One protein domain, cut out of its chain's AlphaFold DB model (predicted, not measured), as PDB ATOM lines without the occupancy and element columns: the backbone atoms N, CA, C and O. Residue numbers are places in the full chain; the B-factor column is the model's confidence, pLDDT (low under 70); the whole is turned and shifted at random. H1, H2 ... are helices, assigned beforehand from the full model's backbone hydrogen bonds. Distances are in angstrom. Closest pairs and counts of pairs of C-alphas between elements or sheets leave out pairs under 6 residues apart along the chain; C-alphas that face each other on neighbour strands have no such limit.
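AT A GLANCE: This is residues 6 to 120 of the 120 residues of an uncharacterized protein of Candidatus Pacearchaeota archaeon (UniProt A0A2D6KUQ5). A long kinked helix, H1, runs through the middle; the hairpin H4 and H5 crosses one side, H2 and H3 pack on its later half, H6 near its start. It is all helix: 115 residues printed, with six named helices, H1 to H6. It is compact, radius of gyration of the C-alphas 14.5 A, spans 45 by 26 by 23 A.

HOW THE PARTS SIT: The hub H1, residues 6 to 27, touches H4, residues 63 to 78, closest at C-alphas 21 and 73, 5.9 A. H4 forms a hairpin with H5, residues 80 to 95. H1 touches H3, residues 44 to 51, closest at C-alphas 19 and 50, 4.9 A. H1 has 16 of 18 O i to N i+4 pairs within hydrogen-bond range, H5 10 of 12.

IN THESE COORDINATES: H1, 29.6 A long, begins at C-alpha 6 (-12.452, 1.533, 5.866). H2 is residues 33 to 39; H6, residues 98 to 107, ends at (-14.717, -6.677, 15.683).

THE WHOLE: The printed part has no cut; the link H3 to H4 is long. Residues 53 to 56 have pLDDT under 70.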
ATOM      1  N   GLN A   6     -13.615   1.348   6.731       88.94
ATOM      2  CA  GLN A   6     -12.452   1.533   5.866       88.94
ATOM      3  C   GLN A   6     -11.223   0.760   6.371       88.94
ATOM      4  O   GLN A   6     -10.495   0.181   5.569       88.94
ATOM      5  N   GLU A   7     -11.001   0.701   7.686       91.12
ATOM      6  CA  GLU A   7      -9.909  -0.092   8.268       91.12
ATOM      7  C   GLU A   7     -10.142  -1.584   8.012       91.12
ATOM      8  O   GLU A   7      -9.234  -2.307   7.598       91.12
ATOM      9  N   LEU A   8     -11.392  -2.038   8.146       88.75
ATOM     10  CA  LEU A   8     -11.765  -3.415   7.823       88.75
ATOM     11  C   LEU A   8     -11.618  -3.725   6.331       88.75
ATOM     12  O   LEU A   8     -11.226  -4.837   5.963       88.75
ATOM     13  N   GLU A   9     -11.902  -2.756   5.460       90.25
ATOM     14  CA  GLU A   9     -11.671  -2.905   4.028       90.25
ATOM     15  C   GLU A   9     -10.187  -3.140   3.728       90.25
ATOM     16  O   GLU A   9      -9.844  -4.054   2.974       90.25
ATOM     17  N   VAL A  10      -9.307  -2.353   4.349       91.12
ATOM     18  CA  VAL A  10      -7.855  -2.448   4.160       91.12
ATOM     19  C   VAL A  10      -7.302  -3.761   4.713       91.12
ATOM     20  O   VAL A  10      -6.537  -4.437   4.024       91.12
ATOM     21  N   TRP A  11      -7.693  -4.149   5.928       89.81
ATOM     22  CA  TRP A  11      -7.124  -5.322   6.600       89.81
ATOM     23  C   TRP A  11      -7.718  -6.649   6.136       89.81
ATOM     24  O   TRP A  11      -7.018  -7.664   6.136       89.81
ATOM     25  N   TYR A  12      -8.984  -6.660   5.712       90.12
ATOM     26  CA  TYR A  12      -9.700  -7.901   5.425       90.12
ATOM     27  C   TYR A  12     -10.261  -7.955   4.009       90.12
ATOM     28  O   TYR A  12      -9.962  -8.912   3.288       90.12
ATOM     29  N   LEU A  13     -11.043  -6.956   3.581       92.00
ATOM     30  CA  LEU A  13     -11.755  -7.027   2.297       92.00
ATOM     31  C   LEU A  13     -10.795  -7.045   1.112       92.00
ATOM     32  O   LEU A  13     -10.823  -7.986   0.325       92.00
ATOM     33  N   LEU A  14      -9.918  -6.049   0.983       93.50
ATOM     34  CA  LEU A  14      -8.982  -5.949  -0.137       93.50
ATOM     35  C   LEU A  14      -8.057  -7.176  -0.231       93.50
ATOM     36  O   LEU A  14      -7.905  -7.714  -1.334       93.50
ATOM     37  N   PRO A  15      -7.480  -7.692   0.874       93.00
ATOM     38  CA  PRO A  15      -6.761  -8.961   0.853       93.00
ATOM     39  C   PRO A  15      -7.611 -10.153   0.395       93.00
ATOM     40  O   PRO A  15      -7.129 -10.967  -0.393       93.00
ATOM     41  N   ALA A  16      -8.867 -10.261   0.840       93.75
ATOM     42  CA  ALA A  16      -9.762 -11.339   0.430       93.75
ATOM     43  C   ALA A  16     -10.151 -11.239  -1.056       93.75
ATOM     44  O   ALA A  16     -10.172 -12.253  -1.752       93.75
ATOM     45  N   LEU A  17     -10.382 -10.030  -1.574       95.31
ATOM     46  CA  LEU A  17     -10.672  -9.803  -2.992       95.31
ATOM     47  C   LEU A  17      -9.489 -10.180  -3.876       95.31
ATOM     48  O   LEU A  17      -9.664 -10.918  -4.839       95.31
ATOM     49  N   ARG A  18      -8.271  -9.747  -3.529       95.94
ATOM     50  CA  ARG A  18      -7.054 -10.135  -4.263       95.94
ATOM     51  C   ARG A  18      -6.855 -11.651  -4.280       95.94
ATOM     52  O   ARG A  18      -6.460 -12.199  -5.310       95.94
ATOM     53  N   ARG A  19      -7.186 -12.331  -3.177       95.38
ATOM     54  CA  ARG A  19      -7.152 -13.795  -3.091       95.38
ATOM     55  C   ARG A  19      -8.121 -14.449  -4.068       95.38
ATOM     56  O   ARG A  19      -7.726 -15.347  -4.805       95.38
ATOM     57  N   GLU A  20      -9.382 -14.031  -4.063       96.00
ATOM     58  CA  GLU A  20     -10.393 -14.645  -4.927       96.00
ATOM     59  C   GLU A  20     -10.207 -14.267  -6.402       96.00
ATOM     60  O   GLU A  20     -10.389 -15.121  -7.265       96.00
ATOM     61  N   LEU A  21      -9.727 -13.055  -6.707       97.56
ATOM     62  CA  LEU A  21      -9.298 -12.682  -8.060       97.56
ATOM     63  C   LEU A  21      -8.147 -13.572  -8.538       97.56
ATOM     64  O   LEU A  21      -8.221 -14.120  -9.633       97.56
ATOM     65  N   THR A  22      -7.126 -13.784  -7.701       97.25
ATOM     66  CA  THR A  22      -6.021 -14.713  -7.994       97.25
ATOM     67  C   THR A  22      -6.543 -16.111  -8.315       97.25
ATOM     68  O   THR A  22      -6.178 -16.698  -9.332       97.25
ATOM     69  N   LYS A  23      -7.423 -16.653  -7.464       96.19
ATOM     70  CA  LYS A  23      -8.002 -17.987  -7.666       96.19
ATOM     71  C   LYS A  23      -8.822 -18.060  -8.950       96.19
ATOM     72  O   LYS A  23      -8.684 -19.044  -9.668       96.19
ATOM     73  N   SER A  24      -9.642 -17.048  -9.235       97.69
ATOM     74  CA  SER A  24     -10.486 -17.019 -10.429       97.69
ATOM     75  C   SER A  24      -9.645 -16.938 -11.701       97.69
ATOM     76  O   SER A  24      -9.796 -17.769 -12.588       97.69
ATOM     77  N   LEU A  25      -8.665 -16.032 -11.761       98.25
ATOM     78  CA  LEU A  25      -7.755 -15.893 -12.904       98.25
ATOM     79  C   LEU A  25      -6.997 -17.190 -13.226       98.25
ATOM     80  O   LEU A  25      -6.793 -17.517 -14.391       98.25
ATOM     81  N   ILE A  26      -6.618 -17.961 -12.207       97.50
ATOM     82  CA  ILE A  26      -5.931 -19.242 -12.408       97.50
ATOM     83  C   ILE A  26      -6.918 -20.349 -12.784       97.50
ATOM     84  O   ILE A  26      -6.706 -21.041 -13.770       97.50
ATOM     85  N   LYS A  27      -7.989 -20.540 -12.008       96.69
ATOM     86  CA  LYS A  27      -8.878 -21.703 -12.158       96.69
ATOM     87  C   LYS A  27      -9.901 -21.541 -13.278       96.69
ATOM     88  O   LYS A  27     -10.162 -22.499 -13.990       96.69
ATOM     89  N   ASP A  28     -10.485 -20.354 -13.413       96.81
ATOM     90  CA  ASP A  28     -11.545 -20.087 -14.390       96.81
ATOM     91  C   ASP A  28     -10.995 -19.633 -15.748       96.81
ATOM     92  O   ASP A  28     -11.645 -19.845 -16.767       96.81
ATOM     93  N   PHE A  29      -9.817 -18.997 -15.766       97.00
ATOM     94  CA  PHE A  29      -9.198 -18.444 -16.982       97.00
ATOM     95  C   PHE A  29      -7.858 -19.108 -17.346       97.00
ATOM     96  O   PHE A  29      -7.195 -18.675 -18.285       97.00
ATOM     97  N   ASN A  30      -7.472 -20.170 -16.629       97.44
ATOM     98  CA  ASN A  30      -6.300 -21.012 -16.899       97.44
ATOM     99  C   ASN A  30      -4.961 -20.251 -17.006       97.44
ATOM    100  O   ASN A  30      -4.076 -20.615 -17.784       97.44
ATOM    101  N   LEU A  31      -4.799 -19.172 -16.234       97.75
ATOM    102  CA  LEU A  31      -3.574 -18.376 -16.249       97.75
ATOM    103  C   LEU A  31      -2.504 -18.945 -15.315       97.75
ATOM    104  O   LEU A  31      -2.782 -19.451 -14.229       97.75
ATOM    105  N   LYS A  32      -1.238 -18.793 -15.716       97.69
ATOM    106  CA  LYS A  32      -0.078 -19.122 -14.873       97.69
ATOM    107  C   LYS A  32       0.118 -18.057 -13.787       97.69
ATOM    108  O   LYS A  32      -0.151 -16.879 -14.018       97.69
ATOM    109  N   GLN A  33       0.669 -18.453 -12.633       97.38
ATOM    110  CA  GLN A  33       0.891 -17.554 -11.483       97.38
ATOM    111  C   GLN A  33       1.668 -16.282 -11.852       97.38
ATOM    112  O   GLN A  33       1.274 -15.201 -11.425       97.38
ATOM    113  N   LYS A  34       2.697 -16.400 -12.701       97.81
ATOM    114  CA  LYS A  34       3.480 -15.265 -13.205       97.81
ATOM    115  C   LYS A  34       2.620 -14.212 -13.914       97.81
ATOM    116  O   LYS A  34       2.658 -13.044 -13.547       97.81
ATOM    117  N   LYS A  35       1.764 -14.625 -14.856       98.00
ATOM    118  CA  LYS A  35       0.871 -13.693 -15.566       98.00
ATOM    119  C   LYS A  35      -0.167 -13.079 -14.623       98.00
ATOM    120  O   LYS A  35      -0.508 -11.913 -14.762       98.00
ATOM    121  N   VAL A  36      -0.646 -13.829 -13.629       98.25
ATOM    122  CA  VAL A  36      -1.549 -13.282 -12.601       98.25
ATOM    123  C   VAL A  36      -0.854 -12.243 -11.721       98.25
ATOM    124  O   VAL A  36      -1.471 -11.235 -11.382       98.25
ATOM    125  N   ALA A  37       0.416 -12.459 -11.377       98.06
ATOM    126  CA  ALA A  37       1.226 -11.495 -10.641       98.06
ATOM    127  C   ALA A  37       1.359 -10.179 -11.426       98.06
ATOM    128  O   ALA A  37       1.080  -9.114 -10.880       98.06
ATOM    129  N   GLU A  38       1.657 -10.268 -12.725       97.62
ATOM    130  CA  GLU A  38       1.698  -9.119 -13.636       97.62
ATOM    131  C   GLU A  38       0.341  -8.394 -13.703       97.62
ATOM    132  O   GLU A  38       0.278  -7.202 -13.414       97.62
ATOM    133  N   ILE A  39      -0.755  -9.110 -13.993       97.56
ATOM    134  CA  ILE A  39      -2.105  -8.529 -14.136       97.56
ATOM    135  C   ILE A  39      -2.563  -7.811 -12.867       97.56
ATOM    136  O   ILE A  39      -3.203  -6.766 -12.942       97.56
ATOM    137  N   LEU A  40      -2.310  -8.396 -11.693       97.12
ATOM    138  CA  LEU A  40      -2.796  -7.862 -10.419       97.12
ATOM    139  C   LEU A  40      -1.809  -6.893  -9.751       97.12
ATOM    140  O   LEU A  40      -2.083  -6.448  -8.632       97.12
ATOM    141  N   HIS A  41      -0.685  -6.574 -10.401       96.50
ATOM    142  CA  HIS A  41       0.424  -5.806  -9.821       96.50
ATOM    143  C   HIS A  41       0.869  -6.376  -8.459       96.50
ATOM    144  O   HIS A  41       1.009  -5.664  -7.462       96.50
ATOM    145  N   LEU A  42       1.038  -7.697  -8.406       95.50
ATOM    146  CA  LEU A  42       1.481  -8.455  -7.240       95.50
ATOM    147  C   LEU A  42       2.828  -9.115  -7.520       95.50
ATOM    148  O   LEU A  42       3.240  -9.284  -8.662       95.50
ATOM    149  N   THR A  43       3.500  -9.557  -6.464       96.69
ATOM    150  CA  THR A  43       4.663 -10.434  -6.607       96.69
ATOM    151  C   THR A  43       4.208 -11.890  -6.751       96.69
ATOM    152  O   THR A  43       3.185 -12.288  -6.184       96.69
ATOM    153  N   GLU A  44       4.968 -12.727  -7.464       95.81
ATOM    154  CA  GLU A  44       4.678 -14.169  -7.551       95.81
ATOM    155  C   GLU A  44       4.574 -14.847  -6.164       95.81
ATOM    156  O   GLU A  44       3.637 -15.625  -5.945       95.81
ATOM    157  N   PRO A  45       5.416 -14.508  -5.160       94.56
ATOM    158  CA  PRO A  45       5.220 -14.975  -3.790       94.56
ATOM    159  C   PRO A  45       3.870 -14.573  -3.183       94.56
ATOM    160  O   PRO A  45       3.271 -15.376  -2.468       94.56
ATOM    161  N   ALA A  46       3.358 -13.368  -3.460       92.94
ATOM    162  CA  ALA A  46       2.043 -12.947  -2.975       92.94
ATOM    163  C   ALA A  46       0.916 -13.783  -3.605       92.94
ATOM    164  O   ALA A  46       0.014 -14.223  -2.891       92.94
ATOM    165  N   VAL A  47       1.003 -14.076  -4.906       95.62
ATOM    166  CA  VAL A  47       0.086 -14.996  -5.606       95.62
ATOM    167  C   VAL A  47       0.123 -16.387  -4.964       95.62
ATOM    168  O   VAL A  47      -0.918 -16.932  -4.594       95.62
ATOM    169  N   SER A  48       1.320 -16.932  -4.729       93.88
ATOM    170  CA  SER A  48       1.502 -18.221  -4.048       93.88
ATOM    171  C   SER A  48       0.897 -18.225  -2.637       93.88
ATOM    172  O   SER A  48       0.200 -19.166  -2.249       93.88
ATOM    173  N   GLN A  49       1.088 -17.147  -1.867       91.81
ATOM    174  CA  GLN A  49       0.495 -16.996  -0.534       91.81
ATOM    175  C   GLN A  49      -1.038 -16.920  -0.571       91.81
ATOM    176  O   GLN A  49      -1.693 -17.487   0.309       91.81
ATOM    177  N   TYR A  50      -1.617 -16.261  -1.579       93.25
ATOM    178  CA  TYR A  50      -3.066 -16.224  -1.775       93.25
ATOM    179  C   TYR A  50      -3.640 -17.601  -2.113       93.25
ATOM    180  O   TYR A  50      -4.685 -17.974  -1.575       93.25
ATOM    181  N   LEU A  51      -2.943 -18.397  -2.925       90.56
ATOM    182  CA  LEU A  51      -3.352 -19.770  -3.226       90.56
ATOM    183  C   LEU A  51      -3.276 -20.681  -1.996       90.56
ATOM    184  O   LEU A  51      -4.214 -21.430  -1.726       90.56
ATOM    185  N   LYS A  52      -2.210 -20.556  -1.199       87.25
ATOM    186  CA  LYS A  52      -2.011 -21.319   0.047       87.25
ATOM    187  C   LYS A  52      -2.923 -20.880   1.201       87.25
ATOM    188  O   LYS A  52      -2.881 -21.487   2.264       87.25
ATOM    189  N   SER A  53      -3.747 -19.846   1.006       66.25
ATOM    190  CA  SER A  53      -4.790 -19.412   1.946       66.25
ATOM    191  C   SER A  53      -4.284 -19.139   3.375       66.25
ATOM    192  O   SER A  53      -4.935 -19.511   4.343       66.25
ATOM    193  N   LYS A  54      -3.129 -18.472   3.536       60.06
ATOM    194  CA  LYS A  54      -2.666 -17.988   4.860       60.06
ATOM    195  C   LYS A  54      -3.161 -16.576   5.212       60.06
ATOM    196  O   LYS A  54      -3.095 -16.183   6.369       60.06
ATOM    197  N   ARG A  55      -3.655 -15.802   4.236       56.75
ATOM    198  CA  ARG A  55      -4.109 -14.407   4.414       56.75
ATOM    199  C   ARG A  55      -5.618 -14.266   4.158       56.75
ATOM    200  O   ARG A  55      -6.145 -14.841   3.204       56.75
ATOM    201  N   ALA A  56      -6.286 -13.457   4.988       63.59
ATOM    202  CA  ALA A  56      -7.687 -13.023   4.852       63.59
ATOM    203  C   ALA A  56      -8.781 -14.102   5.015       63.59
ATOM    204  O   ALA A  56      -9.871 -13.972   4.454       63.59
ATOM    205  N   ASN A  57      -8.518 -15.200   5.729       71.50
ATOM    206  CA  ASN A  57      -9.458 -16.332   5.852       71.50
ATOM    207  C   ASN A  57     -10.760 -16.007   6.599       71.50
ATOM    208  O   ASN A  57     -11.705 -16.790   6.545       71.50
ATOM    209  N   GLU A  58     -10.818 -14.867   7.285       82.50
ATOM    210  CA  GLU A  58     -12.012 -14.437   8.014       82.50
ATOM    211  C   GLU A  58     -13.164 -14.025   7.094       82.50
ATOM    212  O   GLU A  58     -14.320 -14.147   7.488       82.50
ATOM    213  N   ILE A  59     -12.870 -13.596   5.863       87.44
ATOM    214  CA  ILE A  59     -13.902 -13.287   4.873       87.44
ATOM    215  C   ILE A  59     -14.190 -14.525   4.032       87.44
ATOM    216  O   ILE A  59     -13.331 -15.012   3.283       87.44
ATOM    217  N   LYS A  60     -15.440 -14.981   4.131       88.25
ATOM    218  CA  LYS A  60     -16.036 -16.010   3.281       88.25
ATOM    219  C   LYS A  60     -17.102 -15.361   2.408       88.25
ATOM    220  O   LYS A  60     -18.146 -14.960   2.907       88.25
ATOM    221  N   PHE A  61     -16.822 -15.259   1.115       91.12
ATOM    222  CA  PHE A  61     -17.784 -14.742   0.148       91.12
ATOM    223  C   PHE A  61     -18.875 -15.778  -0.132       91.12
ATOM    224  O   PHE A  61     -18.604 -16.974  -0.268       91.12
ATOM    225  N   SER A  62     -20.110 -15.308  -0.245       92.25
ATOM    226  CA  SER A  62     -21.239 -16.091  -0.739       92.25
ATOM    227  C   SER A  62     -21.060 -16.459  -2.217       92.25
ATOM    228  O   SER A  62     -20.284 -15.838  -2.947       92.25
ATOM    229  N   LYS A  63     -21.837 -17.437  -2.702       93.25
ATOM    230  CA  LYS A  63     -21.837 -17.821  -4.127       93.25
ATOM    231  C   LYS A  63     -22.103 -16.621  -5.048       93.25
ATOM    232  O   LYS A  63     -21.430 -16.465  -6.058       93.25
ATOM    233  N   GLN A  64     -23.037 -15.745  -4.675       93.31
ATOM    234  CA  GLN A  64     -23.371 -14.549  -5.457       93.31
ATOM    235  C   GLN A  64     -22.206 -13.550  -5.522       93.31
ATOM    236  O   GLN A  64     -21.949 -12.963  -6.571       93.31
ATOM    237  N   GLU A  65     -21.477 -13.366  -4.421       94.50
ATOM    238  CA  GLU A  65     -20.306 -12.484  -4.387       94.50
ATOM    239  C   GLU A  65     -19.135 -13.069  -5.183       94.50
ATOM    240  O   GLU A  65     -18.470 -12.328  -5.905       94.50
ATOM    241  N   LEU A  66     -18.923 -14.389  -5.130       95.44
ATOM    242  CA  LEU A  66     -17.923 -15.071  -5.959       95.44
ATOM    243  C   LEU A  66     -18.210 -14.898  -7.458       95.44
ATOM    244  O   LEU A  66     -17.287 -14.617  -8.220       95.44
ATOM    245  N   GLU A  67     -19.475 -14.949  -7.878       96.50
ATOM    246  CA  GLU A  67     -19.863 -14.646  -9.264       96.50
ATOM    247  C   GLU A  67     -19.558 -13.191  -9.657       96.50
ATOM    248  O   GLU A  67     -19.102 -12.914 -10.769       96.50
ATOM    249  N   ILE A  68     -19.760 -12.232  -8.746       96.62
ATOM    250  CA  ILE A  68     -19.388 -10.825  -8.975       96.62
ATOM    251  C   ILE A  68     -17.866 -10.685  -9.124       96.62
ATOM    252  O   ILE A  68     -17.397  -9.960 -10.009       96.62
ATOM    253  N   ILE A  69     -17.094 -11.383  -8.288       97.50
ATOM    254  CA  ILE A  69     -15.629 -11.395  -8.346       97.50
ATOM    255  C   ILE A  69     -15.158 -11.998  -9.674       97.50
ATOM    256  O   ILE A  69     -14.356 -11.369 -10.364       97.50
ATOM    257  N   LYS A  70     -15.714 -13.141 -10.096       98.19
ATOM    258  CA  LYS A  70     -15.398 -13.796 -11.377       98.19
ATOM    259  C   LYS A  70     -15.690 -12.894 -12.578       98.19
ATOM    260  O   LYS A  70     -14.844 -12.720 -13.455       98.19
ATOM    261  N   LYS A  71     -16.855 -12.237 -12.594       98.12
ATOM    262  CA  LYS A  71     -17.195 -11.239 -13.627       98.12
ATOM    263  C   LYS A  71     -16.208 -10.073 -13.640       98.12
ATOM    264  O   LYS A  71     -15.895  -9.546 -14.704       98.12
ATOM    265  N   THR A  72     -15.710  -9.663 -12.477       98.19
ATOM    266  CA  THR A  72     -14.695  -8.606 -12.386       98.19
ATOM    267  C   THR A  72     -13.336  -9.087 -12.888       98.19
ATOM    268  O   THR A  72     -12.691  -8.352 -13.625       98.19
ATOM    269  N   ALA A  73     -12.932 -10.327 -12.595       98.31
ATOM    270  CA  ALA A  73     -11.721 -10.927 -13.159       98.31
ATOM    271  C   ALA A  73     -11.757 -10.925 -14.698       98.31
ATOM    272  O   ALA A  73     -10.792 -10.512 -15.337       98.31
ATOM    273  N   GLN A  74     -12.903 -11.266 -15.298       98.12
ATOM    274  CA  GLN A  74     -13.085 -11.177 -16.750       98.12
ATOM    275  C   GLN A  74     -12.932  -9.744 -17.285       98.12
ATOM    276  O   GLN A  74     -12.366  -9.546 -18.357       98.12
ATOM    277  N   LYS A  75     -13.447  -8.739 -16.564       97.94
ATOM    278  CA  LYS A  75     -13.291  -7.323 -16.942       97.94
ATOM    279  C   LYS A  75     -11.834  -6.879 -16.866       97.94
ATOM    280  O   LYS A  75     -11.372  -6.231 -17.794       97.94
ATOM    281  N   ILE A  76     -11.121  -7.279 -15.813       98.00
ATOM    282  CA  ILE A  76      -9.691  -6.997 -15.642       98.00
ATOM    283  C   ILE A  76      -8.892  -7.582 -16.811       98.00
ATOM    284  O   ILE A  76      -8.050  -6.889 -17.362       98.00
ATOM    285  N   LEU A  77      -9.194  -8.806 -17.255       97.06
ATOM    286  CA  LEU A  77      -8.504  -9.411 -18.402       97.06
ATOM    287  C   LEU A  77      -8.708  -8.661 -19.718       97.06
ATOM    288  O   LEU A  77      -7.829  -8.661 -20.571       97.06
ATOM    289  N   LYS A  78      -9.870  -8.030 -19.896       97.00
ATOM    290  CA  LYS A  78     -10.163  -7.221 -21.086       97.00
ATOM    291  C   LYS A  78      -9.561  -5.815 -21.008       97.00
ATOM    292  O   LYS A  78      -9.484  -5.143 -22.029       97.00
ATOM    293  N   ASP A  79      -9.183  -5.366 -19.814       96.56
ATOM    294  CA  ASP A  79      -8.816  -3.982 -19.523       96.56
ATOM    295  C   ASP A  79      -7.802  -3.909 -18.362       96.56
ATOM    296  O   ASP A  79      -8.053  -3.317 -17.306       96.56
ATOM    297  N   GLU A  80      -6.642  -4.555 -18.557       92.62
ATOM    298  CA  GLU A  80      -5.589  -4.694 -17.533       92.62
ATOM    299  C   GLU A  80      -5.092  -3.317 -17.042       92.62
ATOM    300  O   GLU A  80      -4.823  -3.127 -15.855       92.62
ATOM    301  N   LYS A  81      -5.056  -2.317 -17.937       94.50
ATOM    302  CA  LYS A  81      -4.601  -0.943 -17.653       94.50
ATOM    303  C   LYS A  81      -5.437  -0.228 -16.585       94.50
ATOM    304  O   LYS A  81      -4.945   0.703 -15.958       94.50
ATOM    305  N   ASN A  82      -6.684  -0.654 -16.368       95.75
ATOM    306  CA  ASN A  82      -7.604  -0.052 -15.402       95.75
ATOM    307  C   ASN A  82      -7.840  -0.942 -14.171       95.75
ATOM    308  O   ASN A  82      -8.888  -0.840 -13.522       95.75
ATOM    309  N   LEU A  83      -6.879  -1.801 -13.811       95.69
ATOM    310  CA  LEU A  83      -6.960  -2.673 -12.636       95.69
ATOM    311  C   LEU A  83      -7.472  -1.941 -11.386       95.69
ATOM    312  O   LEU A  83      -8.385  -2.427 -10.718       95.69
ATOM    313  N   GLN A  84      -6.904  -0.773 -11.063       95.44
ATOM    314  CA  GLN A  84      -7.252  -0.016  -9.858       95.44
ATOM    315  C   GLN A  84      -8.730   0.385  -9.859       95.44
ATOM    316  O   GLN A  84      -9.402   0.251  -8.836       95.44
ATOM    317  N   LYS A  85      -9.263   0.802 -11.014       97.00
ATOM    318  CA  LYS A  85     -10.679   1.151 -11.182       97.00
ATOM    319  C   LYS A  85     -11.574  -0.070 -10.977       97.00
ATOM    320  O   LYS A  85     -12.549   0.012 -10.232       97.00
ATOM    321  N   HIS A  86     -11.238  -1.206 -11.591       97.62
ATOM    322  CA  HIS A  86     -12.012  -2.447 -11.440       97.62
ATOM    323  C   HIS A  86     -12.013  -2.943  -9.992       97.62
ATOM    324  O   HIS A  86     -13.068  -3.302  -9.466       97.62
ATOM    325  N   LEU A  87     -10.856  -2.906  -9.323       96.19
ATOM    326  CA  LEU A  87     -10.724  -3.311  -7.926       96.19
ATOM    327  C   LEU A  87     -11.480  -2.368  -6.979       96.19
ATOM    328  O   LEU A  87     -12.143  -2.849  -6.065       96.19
ATOM    329  N   TYR A  88     -11.434  -1.054  -7.219       95.00
ATOM    330  CA  TYR A  88     -12.176  -0.059  -6.439       95.00
ATOM    331  C   TYR A  88     -13.696  -0.227  -6.574       95.00
ATOM    332  O   TYR A  88     -14.425  -0.238  -5.583       95.00
ATOM    333  N   VAL A  89     -14.197  -0.416  -7.800       95.12
ATOM    334  CA  VAL A  89     -15.629  -0.666  -8.031       95.12
ATOM    335  C   VAL A  89     -16.064  -1.967  -7.354       95.12
ATOM    336  O   VAL A  89     -17.128  -2.017  -6.735       95.12
ATOM    337  N   LEU A  90     -15.238  -3.014  -7.434       95.75
ATOM    338  CA  LEU A  90     -15.497  -4.281  -6.754       95.75
ATOM    339  C   LEU A  90     -15.518  -4.118  -5.230       95.75
ATOM    340  O   LEU A  90     -16.438  -4.627  -4.589       95.75
ATOM    341  N   SER A  91     -14.552  -3.399  -4.651       93.69
ATOM    342  CA  SER A  91     -14.494  -3.180  -3.204       93.69
ATOM    343  C   SER A  91     -15.692  -2.374  -2.715       93.69
ATOM    344  O   SER A  91     -16.340  -2.805  -1.769       93.69
ATOM    345  N   ARG A  92     -16.083  -1.291  -3.403       91.50
ATOM    346  CA  ARG A  92     -17.300  -0.525  -3.069       91.50
ATOM    347  C   ARG A  92     -18.558  -1.383  -3.155       91.50
ATOM    348  O   ARG A  92     -19.401  -1.321  -2.265       91.50
ATOM    349  N   LYS A  93     -18.675  -2.219  -4.192       91.62
ATOM    350  CA  LYS A  93     -19.830  -3.108  -4.360       91.62
ATOM    351  C   LYS A  93     -19.933  -4.148  -3.243       91.62
ATOM    352  O   LYS A  93     -21.041  -4.468  -2.824       91.62
ATOM    353  N   LEU A  94     -18.801  -4.667  -2.770       90.69
ATOM    354  CA  LEU A  94     -18.754  -5.701  -1.731       90.69
ATOM    355  C   LEU A  94     -18.660  -5.144  -0.303       90.69
ATOM    356  O   LEU A  94     -19.002  -5.839   0.644       90.69
ATOM    357  N   ARG A  95     -18.294  -3.872  -0.132       84.62
ATOM    358  CA  ARG A  95     -18.402  -3.150   1.144       84.62
ATOM    359  C   ARG A  95     -19.852  -3.094   1.632       84.62
ATOM    360  O   ARG A  95     -20.108  -3.297   2.815       84.62
ATOM    361  N   GLY A  96     -20.791  -2.857   0.714       73.44
ATOM    362  CA  GLY A  96     -22.222  -2.764   1.016       73.44
ATOM    363  C   GLY A  96     -22.919  -4.108   1.266       73.44
ATOM    364  O   GLY A  96     -24.134  -4.126   1.462       73.44
ATOM    365  N   THR A  97     -22.203  -5.239   1.236       78.69
ATOM    366  CA  THR A  97     -22.813  -6.557   1.462       78.69
ATOM    367  C   THR A  97     -22.823  -6.937   2.941       78.69
ATOM    368  O   THR A  97     -22.148  -6.348   3.792       78.69
ATOM    369  N   LYS A  98     -23.611  -7.970   3.267       79.12
ATOM    370  CA  LYS A  98     -23.693  -8.520   4.627       79.12
ATOM    371  C   LYS A  98     -22.331  -8.994   5.144       79.12
ATOM    372  O   LYS A  98     -22.068  -8.840   6.329       79.12
ATOM    373  N   THR A  99     -21.450  -9.458   4.260       81.56
ATOM    374  CA  THR A  99     -20.135 -10.020   4.591       81.56
ATOM    375  C   THR A  99     -19.253  -9.048   5.383       81.56
ATOM    376  O   THR A  99     -18.741  -9.408   6.444       81.56
ATOM    377  N   LEU A 100     -19.099  -7.795   4.933       83.06
ATOM    378  CA  LEU A 100     -18.300  -6.805   5.670       83.06
ATOM    379  C   LEU A 100     -19.013  -6.343   6.950       83.06
ATOM    380  O   LEU A 100     -18.368  -6.119   7.969       83.06
ATOM    381  N   CYS A 101     -20.343  -6.225   6.920       85.50
ATOM    382  CA  CYS A 101     -21.136  -5.837   8.088       85.50
ATOM    383  C   CYS A 101     -21.035  -6.872   9.224       85.50
ATOM    384  O   CYS A 101     -20.882  -6.502  10.387       85.50
ATOM    385  N   GLU A 102     -21.081  -8.162   8.898       85.31
ATOM    386  CA  GLU A 102     -20.902  -9.259   9.852       85.31
ATOM    387  C   GLU A 102     -19.491  -9.261  10.443       85.31
ATOM    388  O   GLU A 102     -19.332  -9.379  11.660       85.31
ATOM    389  N   LEU A 103     -18.470  -9.041   9.606       86.12
ATOM    390  CA  LEU A 103     -17.094  -8.882  10.068       86.12
ATOM    391  C   LEU A 103     -16.951  -7.673  11.004       86.12
ATOM    392  O   LEU A 103     -16.333  -7.782  12.059       86.12
ATOM    393  N   HIS A 104     -17.563  -6.539  10.665       87.19
ATOM    394  CA  HIS A 104     -17.531  -5.341  11.499       87.19
ATOM    395  C   HIS A 104     -18.182  -5.584  12.865       87.19
ATOM    396  O   HIS A 104     -17.573  -5.285  13.884       87.19
ATOM    397  N   LYS A 105     -19.350  -6.237  12.914       86.12
ATOM    398  CA  LYS A 105     -20.008  -6.630  14.178       86.12
ATOM    399  C   LYS A 105     -19.177  -7.594  15.023       86.12
ATOM    400  O   LYS A 105     -19.277  -7.576  16.248       86.12
ATOM    401  N   LYS A 106     -18.363  -8.443  14.391       85.50
ATOM    402  CA  LYS A 106     -17.441  -9.340  15.098       85.50
ATOM    403  C   LYS A 106     -16.320  -8.562  15.796       85.50
ATOM    404  O   LYS A 106     -15.930  -8.940  16.900       85.50
ATOM    405  N   HIS A 107     -15.823  -7.494  15.169       85.06
ATOM    406  CA  HIS A 107     -14.717  -6.677  15.683       85.06
ATOM    407  C   HIS A 107     -15.161  -5.487  16.552       85.06
ATOM    408  O   HIS A 107     -14.388  -5.052  17.403       85.06
ATOM    409  N   ASP A 108     -16.406  -5.016  16.416       86.38
ATOM    410  CA  ASP A 108     -17.040  -4.033  17.302       86.38
ATOM    411  C   ASP A 108     -18.398  -4.533  17.825       86.38
ATOM    412  O   ASP A 108     -19.441  -4.426  17.174       86.38
ATOM    413  N   LYS A 109     -18.385  -5.051  19.057       80.00
ATOM    414  CA  LYS A 109     -19.587  -5.539  19.753       80.00
ATOM    415  C   LYS A 109     -20.525  -4.417  20.215       80.00
ATOM    416  O   LYS A 109     -21.654  -4.710  20.596       80.00
ATOM    417  N   ASN A 110     -20.082  -3.158  20.186       84.06
ATOM    418  CA  ASN A 110     -20.865  -2.007  20.643       84.06
ATOM    419  C   ASN A 110     -21.674  -1.351  19.516       84.06
ATOM    420  O   ASN A 110     -22.328  -0.331  19.745       84.06
ATOM    421  N   LEU A 111     -21.643  -1.909  18.301       83.69
ATOM    422  CA  LEU A 111     -22.435  -1.392  17.192       83.69
ATOM    423  C   LEU A 111     -23.941  -1.495  17.479       83.69
ATOM    424  O   LEU A 111     -24.425  -2.546  17.917       83.69
ATOM    425  N   PRO A 112     -24.724  -0.450  17.162       83.50
ATOM    426  CA  PRO A 112     -26.167  -0.497  17.327       83.50
ATOM    427  C   PRO A 112     -26.783  -1.577  16.428       83.50
ATOM    428  O   PRO A 112     -26.348  -1.798  15.294       83.50
ATOM    429  N   LYS A 113     -27.865  -2.217  16.901       77.06
ATOM    430  CA  LYS A 113     -28.581  -3.272  16.150       77.06
ATOM    431  C   LYS A 113     -29.006  -2.812  14.747       77.06
ATOM    432  O   LYS A 113     -28.975  -3.606  13.808       77.06
ATOM    433  N   LYS A 114     -29.372  -1.533  14.602       81.50
ATOM    434  CA  LYS A 114     -29.732  -0.874  13.336       81.50
ATOM    435  C   LYS A 114     -28.607   0.063  12.866       81.50
ATOM    436  O   LYS A 114     -28.783   1.272  12.828       81.50
ATOM    437  N   CYS A 115     -27.448  -0.500  12.528       83.81
ATOM    438  CA  CYS A 115     -26.333   0.232  11.918       83.81
ATOM    439  C   CYS A 115     -26.418   0.182  10.382       83.81
ATOM    440  O   CYS A 115     -26.636  -0.892   9.819       83.81
ATOM    441  N   LYS A 116     -26.217   1.324   9.712       83.94
ATOM    442  CA  LYS A 116     -26.142   1.433   8.242       83.94
ATOM    443  C   LYS A 116     -24.794   1.945   7.723       83.94
ATOM    444  O   LYS A 116     -24.621   2.025   6.518       83.94
ATOM    445  N   LEU A 117     -23.819   2.190   8.602       84.88
ATOM    446  CA  LEU A 117     -22.553   2.856   8.268       84.88
ATOM    447  C   LEU A 117     -21.779   2.202   7.105       84.88
ATOM    448  O   LEU A 117     -21.196   2.892   6.280       84.88
ATOM    449  N   CYS A 118     -21.768   0.868   7.001       82.25
ATOM    450  CA  CYS A 118     -21.081   0.184   5.894       82.25
ATOM    451  C   CYS A 118     -21.794   0.346   4.535       82.25
ATOM    452  O   CYS A 118     -21.184   0.085   3.501       82.25
ATOM    453  N   MET A 119     -23.078   0.722   4.547       80.50
ATOM    454  CA  MET A 119     -23.932   0.893   3.364       80.50
ATOM    455  C   MET A 119     -23.998   2.347   2.873       80.50
ATOM    456  O   MET A 119     -24.577   2.588   1.817       80.50
ATOM    457  N   GLU A 120     -23.404   3.281   3.619       75.25
ATOM    458  CA  GLU A 120     -23.103   4.654   3.188       75.25
ATOM    459  C   GLU A 120     -21.798   4.663   2.352       75.25
ATOM    460  O   GLU A 120     -21.796   5.152   1.195       75.25
TER     461      GLU A 120